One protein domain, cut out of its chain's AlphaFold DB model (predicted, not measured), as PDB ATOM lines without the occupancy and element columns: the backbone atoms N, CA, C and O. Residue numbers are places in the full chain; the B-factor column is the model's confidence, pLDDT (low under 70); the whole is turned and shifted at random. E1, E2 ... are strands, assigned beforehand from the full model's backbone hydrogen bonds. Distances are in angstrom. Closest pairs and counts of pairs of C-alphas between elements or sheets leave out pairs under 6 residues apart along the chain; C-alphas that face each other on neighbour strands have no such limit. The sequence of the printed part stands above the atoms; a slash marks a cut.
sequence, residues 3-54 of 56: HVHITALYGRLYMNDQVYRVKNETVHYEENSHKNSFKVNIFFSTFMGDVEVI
ATOM      1  N   HIS A   3     208.514 193.156 220.731       80.00
ATOM      2  CA  HIS A   3     209.050 194.497 220.548       80.00
ATOM      3  C   HIS A   3     208.328 195.139 219.369       80.00
ATOM      4  O   HIS A   3     208.405 194.624 218.250       80.00
ATOM      5  N   VAL A   4     207.619 196.241 219.609       79.00
ATOM      6  CA  VAL A   4     206.904 196.971 218.553       79.00
ATOM      7  C   VAL A   4     207.535 198.338 218.361       79.00
ATOM      8  O   VAL A   4     207.677 199.106 219.312       79.00
ATOM      9  N   HIS A   5     207.896 198.621 217.113       82.50
ATOM     10  CA  HIS A   5     208.373 199.912 216.650       82.50
ATOM     11  C   HIS A   5     207.342 200.493 215.690       82.50
ATOM     12  O   HIS A   5     207.131 199.967 214.592       82.50
ATOM     13  N   ILE A   6     206.713 201.582 216.116       81.69
ATOM     14  CA  ILE A   6     205.752 202.337 215.316       81.69
ATOM     15  C   ILE A   6     206.308 203.718 215.009       81.69
ATOM     16  O   ILE A   6     206.730 204.438 215.913       81.69
ATOM     17  N   THR A   7     206.190 204.119 213.747       82.69
ATOM     18  CA  THR A   7     206.266 205.524 213.342       82.69
ATOM     19  C   THR A   7     204.946 205.925 212.687       82.69
ATOM     20  O   THR A   7     204.513 205.300 211.718       82.69
ATOM     21  N   ALA A   8     204.298 206.967 213.212       81.62
ATOM     22  CA  ALA A   8     203.096 207.535 212.607       81.62
ATOM     23  C   ALA A   8     202.977 209.041 212.862       81.62
ATOM     24  O   ALA A   8     203.328 209.523 213.943       81.62
ATOM     25  N   LEU A   9     202.425 209.791 211.897       80.25
ATOM     26  CA  LEU A   9     202.088 211.204 212.118       80.25
ATOM     27  C   LEU A   9     200.951 211.321 213.138       80.25
ATOM     28  O   LEU A   9     200.999 212.160 214.038       80.25
ATOM     29  N   TYR A  10     199.945 210.453 213.013       82.75
ATOM     30  CA  TYR A  10     198.851 210.328 213.967       82.75
ATOM     31  C   TYR A  10     198.222 208.932 213.913       82.75
ATOM     32  O   TYR A  10     197.813 208.471 212.845       82.75
ATOM     33  N   GLY A  11     198.098 208.286 215.068       84.31
ATOM     34  CA  GLY A  11     197.470 206.977 215.184       84.31
ATOM     35  C   GLY A  11     197.458 206.450 216.612       84.31
ATOM     36  O   GLY A  11     197.960 207.086 217.545       84.31
ATOM     37  N   ARG A  12     196.871 205.273 216.792       87.94
ATOM     38  CA  ARG A  12     196.898 204.519 218.046       87.94
ATOM     39  C   ARG A  12     197.486 203.135 217.810       87.94
ATOM     40  O   ARG A  12     197.132 202.479 216.838       87.94
ATOM     41  N   LEU A  13     198.357 202.702 218.711       86.38
ATOM     42  CA  LEU A  13     198.834 201.332 218.813       86.38
ATOM     43  C   LEU A  13     198.043 200.621 219.912       86.38
ATOM     44  O   LEU A  13     198.075 201.046 221.067       86.38
ATOM     45  N   TYR A  14     197.361 199.543 219.550       87.44
ATOM     46  CA  TYR A  14     196.693 198.638 220.478       87.44
ATOM     47  C   TYR A  14     197.582 197.413 220.684       87.44
ATOM     48  O   TYR A  14     197.950 196.732 219.724       87.44
ATOM     49  N   MET A  15     197.960 197.175 221.935       84.69
ATOM     50  CA  MET A  15     198.846 196.101 222.376       84.69
ATOM     51  C   MET A  15     198.162 195.383 223.535       84.69
ATOM     52  O   MET A  15     198.184 195.879 224.664       84.69
ATOM     53  N   ASN A  16     197.544 194.233 223.251       80.75
ATOM     54  CA  ASN A  16     196.667 193.536 224.197       80.75
ATOM     55  C   ASN A  16     195.617 194.508 224.784       80.75
ATOM     56  O   ASN A  16     194.868 195.123 224.032       80.75
ATOM     57  N   ASP A  17     195.603 194.703 226.107       79.94
ATOM     58  CA  ASP A  17     194.679 195.611 226.805       79.94
ATOM     59  C   ASP A  17     195.187 197.065 226.906       79.94
ATOM     60  O   ASP A  17     194.570 197.905 227.565       79.94
ATOM     61  N   GLN A  18     196.325 197.392 226.283       82.44
ATOM     62  CA  GLN A  18     196.938 198.719 226.356       82.44
ATOM     63  C   GLN A  18     196.807 199.494 225.044       82.44
ATOM     64  O   GLN A  18     196.968 198.952 223.952       82.44
ATOM     65  N   VAL A  19     196.550 200.801 225.162       85.38
ATOM     66  CA  VAL A  19     196.403 201.712 224.021       85.38
ATOM     67  C   VAL A  19     197.421 202.838 224.120       85.38
ATOM     68  O   VAL A  19     197.399 203.634 225.060       85.38
ATOM     69  N   TYR A  20     198.264 202.953 223.102       82.44
ATOM     70  CA  TYR A  20     199.312 203.961 222.998       82.44
ATOM     71  C   TYR A  20     198.981 204.937 221.880       82.44
ATOM     72  O   TYR A  20     198.818 204.553 220.726       82.44
ATOM     73  N   ARG A  21     198.886 206.227 222.201       83.81
ATOM     74  CA  ARG A  21     198.769 207.265 221.170       83.81
ATOM     75  C   ARG A  21     200.138 207.522 220.564       83.81
ATOM     76  O   ARG A  21     201.081 207.808 221.294       83.81
ATOM     77  N   VAL A  22     200.212 207.485 219.242       79.19
ATOM     78  CA  VAL A  22     201.418 207.816 218.489       79.19
ATOM     79  C   VAL A  22     201.142 209.066 217.686       79.19
ATOM     80  O   VAL A  22     200.209 209.120 216.882       79.19
ATOM     81  N   LYS A  23     201.919 210.108 217.959       77.06
ATOM     82  CA  LYS A  23     201.748 211.407 217.326       77.06
ATOM     83  C   LYS A  23     203.109 211.988 216.999       77.06
ATOM     84  O   LYS A  23     203.761 212.540 217.874       77.06
ATOM     85  N   ASN A  24     203.476 211.908 215.725       65.56
ATOM     86  CA  ASN A  24     204.678 212.517 215.166       65.56
ATOM     87  C   ASN A  24     205.984 212.072 215.853       65.56
ATOM     88  O   ASN A  24     206.939 212.839 215.929       65.56
ATOM     89  N   GLU A  25     206.006 210.842 216.373       65.44
ATOM     90  CA  GLU A  25     207.110 210.278 217.150       65.44
ATOM     91  C   GLU A  25     207.277 208.784 216.838       65.44
ATOM     92  O   GLU A  25     206.339 208.119 216.383       65.44
ATOM     93  N   THR A  26     208.479 208.257 217.087       61.12
ATOM     94  CA  THR A  26     208.752 206.816 217.052       61.12
ATOM     95  C   THR A  26     208.575 206.250 218.453       61.12
ATOM     96  O   THR A  26     209.288 206.654 219.372       61.12
ATOM     97  N   VAL A  27     207.652 205.302 218.622       64.31
ATOM     98  CA  VAL A  27     207.403 204.655 219.919       64.31
ATOM     99  C   VAL A  27     207.966 203.240 219.901       64.31
ATOM    100  O   VAL A  27     207.740 202.477 218.961       64.31
ATOM    101  N   HIS A  28     208.716 202.919 220.953       60.19
ATOM    102  CA  HIS A  28     209.321 201.619 221.204       60.19
ATOM    103  C   HIS A  28     208.628 200.992 222.410       60.19
ATOM    104  O   HIS A  28     208.546 201.630 223.461       60.19
ATOM    105  N   TYR A  29     208.152 199.757 222.278       65.25
ATOM    106  CA  TYR A  29     207.550 199.037 223.398       65.25
ATOM    107  C   TYR A  29     208.154 197.649 223.564       65.25
ATOM    108  O   TYR A  29     208.339 196.948 222.571       65.25
ATOM    109  N   GLU A  30     208.421 197.253 224.810       58.84
ATOM    110  CA  GLU A  30     208.925 195.930 225.179       58.84
ATOM    111  C   GLU A  30     207.971 195.258 226.170       58.84
ATOM    112  O   GLU A  30     207.733 195.775 227.262       58.84
ATOM    113  N   GLU A  31     207.462 194.071 225.826       60.56
ATOM    114  CA  GLU A  31     206.686 193.244 226.758       60.56
ATOM    115  C   GLU A  31     207.480 192.003 227.196       60.56
ATOM    116  O   GLU A  31     207.806 191.109 226.397       60.56
ATOM    117  N   ASN A  32     207.803 191.947 228.494       53.62
ATOM    118  CA  ASN A  32     208.530 190.844 229.121       53.62
ATOM    119  C   ASN A  32     207.588 189.679 229.458       53.62
ATOM    120  O   ASN A  32     207.074 189.581 230.567       53.62
ATOM    121  N   SER A  33     207.400 188.761 228.508       52.62
ATOM    122  CA  SER A  33     206.701 187.492 228.752       52.62
ATOM    123  C   SER A  33     207.681 186.410 229.237       52.62
ATOM    124  O   SER A  33     208.664 186.083 228.559       52.62
ATOM    125  N   HIS A  34     207.425 185.901 230.447       51.44
ATOM    126  CA  HIS A  34     208.279 185.005 231.233       51.44
ATOM    127  C   HIS A  34     208.760 183.750 230.469       51.44
ATOM    128  O   HIS A  34     207.982 183.007 229.882       51.44
ATOM    129  N   LYS A  35     210.068 183.477 230.586       50.81
ATOM    130  CA  LYS A  35     210.714 182.149 230.681       50.81
ATOM    131  C   LYS A  35     210.396 181.062 229.628       50.81
ATOM    132  O   LYS A  35     210.539 179.893 229.946       50.81
ATOM    133  N   ASN A  36     210.058 181.395 228.380       53.00
ATOM    134  CA  ASN A  36     210.357 180.510 227.227       53.00
ATOM    135  C   ASN A  36     210.202 181.180 225.845       53.00
ATOM    136  O   ASN A  36     209.952 180.518 224.841       53.00
ATOM    137  N   SER A  37     210.260 182.513 225.781       55.44
ATOM    138  CA  SER A  37     209.570 183.235 224.715       55.44
ATOM    139  C   SER A  37     210.440 183.524 223.486       55.44
ATOM    140  O   SER A  37     211.509 184.132 223.575       55.44
ATOM    141  N   PHE A  38     209.928 183.141 222.311       59.59
ATOM    142  CA  PHE A  38     210.368 183.667 221.020       59.59
ATOM    143  C   PHE A  38     210.411 185.207 221.073       59.59
ATOM    144  O   PHE A  38     209.543 185.858 221.671       59.59
ATOM    145  N   LYS A  39     211.452 185.798 220.479       67.38
ATOM    146  CA  LYS A  39     211.549 187.250 220.286       67.38
ATOM    147  C   LYS A  39     210.871 187.602 218.967       67.38
ATOM    148  O   LYS A  39     211.312 187.132 217.921       67.38
ATOM    149  N   VAL A  40     209.820 188.412 219.025       72.12
ATOM    150  CA  VAL A  40     209.118 188.917 217.839       72.12
ATOM    151  C   VAL A  40     209.331 190.423 217.790       72.12
ATOM    152  O   VAL A  40     208.908 191.134 218.697       72.12
ATOM    153  N   ASN A  41     210.012 190.890 216.744       81.44
ATOM    154  CA  ASN A  41     210.225 192.311 216.486       81.44
ATOM    155  C   ASN A  41     209.316 192.730 215.329       81.44
ATOM    156  O   ASN A  41     209.421 192.175 214.235       81.44
ATOM    157  N   ILE A  42     208.429 193.688 215.574       80.81
ATOM    158  CA  ILE A  42     207.455 194.188 214.602       80.81
ATOM    159  C   ILE A  42     207.798 195.644 214.304       80.81
ATOM    160  O   ILE A  42     207.854 196.472 215.213       80.81
ATOM    161  N   PHE A  43     208.012 195.952 213.026       82.62
ATOM    162  CA  PHE A  43     208.290 197.299 212.537       82.62
ATOM    163  C   PHE A  43     207.181 197.714 211.583       82.62
ATOM    164  O   PHE A  43     206.938 197.021 210.592       82.62
ATOM    165  N   PHE A  44     206.530 198.841 211.851       80.75
ATOM    166  CA  PHE A  44     205.569 199.401 210.911       80.75
ATOM    167  C   PHE A  44     205.633 200.927 210.857       80.75
ATOM    168  O   PHE A  44     205.963 201.606 211.830       80.75
ATOM    169  N   SER A  45     205.279 201.454 209.689       80.88
ATOM    170  CA  SER A  45     205.160 202.882 209.440       80.88
ATOM    171  C   SER A  45     203.859 203.143 208.702       80.88
ATOM    172  O   SER A  45     203.559 202.484 207.705       80.88
ATOM    173  N   THR A  46     203.075 204.086 209.208       80.38
ATOM    174  CA  THR A  46     201.867 204.567 208.539       80.38
ATOM    175  C   THR A  46     201.843 206.083 208.584       80.38
ATOM    176  O   THR A  46     202.290 206.690 209.553       80.38
ATOM    177  N   PHE A  47     201.323 206.722 207.536       78.38
ATOM    178  CA  PHE A  47     201.163 208.172 207.559       78.38
ATOM    179  C   PHE A  47     200.098 208.563 208.592       78.38
ATOM    180  O   PHE A  47     200.375 209.335 209.503       78.38
ATOM    181  N   MET A  48     198.908 207.965 208.513       84.31
ATOM    182  CA  MET A  48     197.828 208.133 209.484       84.31
ATOM    183  C   MET A  48     197.062 206.821 209.611       84.31
ATOM    184  O   MET A  48     196.751 206.193 208.599       84.31
ATOM    185  N   GLY A  49     196.734 206.419 210.833       82.19
ATOM    186  CA  GLY A  49     195.927 205.225 211.061       82.19
ATOM    187  C   GLY A  49     196.281 204.496 212.344       82.19
ATOM    188  O   GLY A  49     197.356 204.668 212.913       82.19
ATOM    189  N   ASP A  50     195.337 203.680 212.786       84.75
ATOM    190  CA  ASP A  50     195.475 202.848 213.970       84.75
ATOM    191  C   ASP A  50     196.058 201.480 213.600       84.75
ATOM    192  O   ASP A  50     195.802 200.966 212.510       84.75
ATOM    193  N   VAL A  51     196.822 200.885 214.515       84.25
ATOM    194  CA  VAL A  51     197.397 199.545 214.358       84.25
ATOM    195  C   VAL A  51     197.155 198.718 215.603       84.25
ATOM    196  O   VAL A  51     197.380 199.168 216.724       84.25
ATOM    197  N   GLU A  52     196.722 197.483 215.383       86.25
ATOM    198  CA  GLU A  52     196.470 196.496 216.421       86.25
ATOM    199  C   GLU A  52     197.431 195.323 216.251       86.25
ATOM    200  O   GLU A  52     197.574 194.762 215.161       86.25
ATOM    201  N   VAL A  53     198.117 194.974 217.337       83.31
ATOM    202  CA  VAL A  53     199.036 193.840 217.388       83.31
ATOM    203  C   VAL A  53     198.445 192.794 218.326       83.31
ATOM    204  O   VAL A  53     198.358 193.010 219.533       83.31
ATOM    205  N   ILE A  54     198.063 191.647 217.759       80.25
ATOM    206  CA  ILE A  54     197.513 190.496 218.486       80.25
ATOM    207  C   ILE A  54     198.485 189.329 218.345       80.25
ATOM    208  O   ILE A  54     198.857 188.950 217.233       80.25
TER     209      ILE A  54
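This is residues 3 to 54 of the 56 residues of the protein "Transporter" of Mammaliicoccus sciuri (UniProt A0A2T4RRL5). One long strand, E1, bends back on itself in a U, and the sheet folds over with it: its first part runs between E3 and E4, its last part between E2 and E5. The loop of residues 33 to 38 sticks out at one end. The printed part has 52 residues, with five named strands, E1 to E5 in order along it, and no named helix; the class is all strand. They form one branched, mixed sheet. The whole is only just compact, close to loose, with a radius of gyration of the C-alphas of 11.4 A, and spans 35 by 19 by 14 A.

E1, residues 3 to 15, bends by 154 degrees at residue 10. E2, residues 18 to 22, forms an antiparallel hairpin with it; N 13 and O 20 are 2.8 A apart, within hydrogen-bond range. E3, residues 25 to 31, is antiparallel to E1 on the same side as E2, with N 27 and O 6 at 3.0 A. On the other side of E1, E4, residues 40 to 48, is parallel to it, with N 42 and O 3 at 2.8 A. E5, residues 51 to 53, is also parallel to E1 on that side, with N 51 and O 12 at 2.8 A. E4 and E5 are apart; E2 and E3 meet only through their link.

E1 begins at C-alpha 3, (209.050, 194.497, 220.548), and measures 10.5 A from first to last C-alpha. E2 measures 12.8 A, E3 19.6 A and E4 23.8 A. E5, 6.7 A, ends at C-alpha 53, (199.036, 193.840, 217.388).

The C-alphas farthest apart, Lys 35 and Phe 47, are 36.1 A apart. The printed part has no cut and no long link. Residues 24 to 39 have pLDDT under 70.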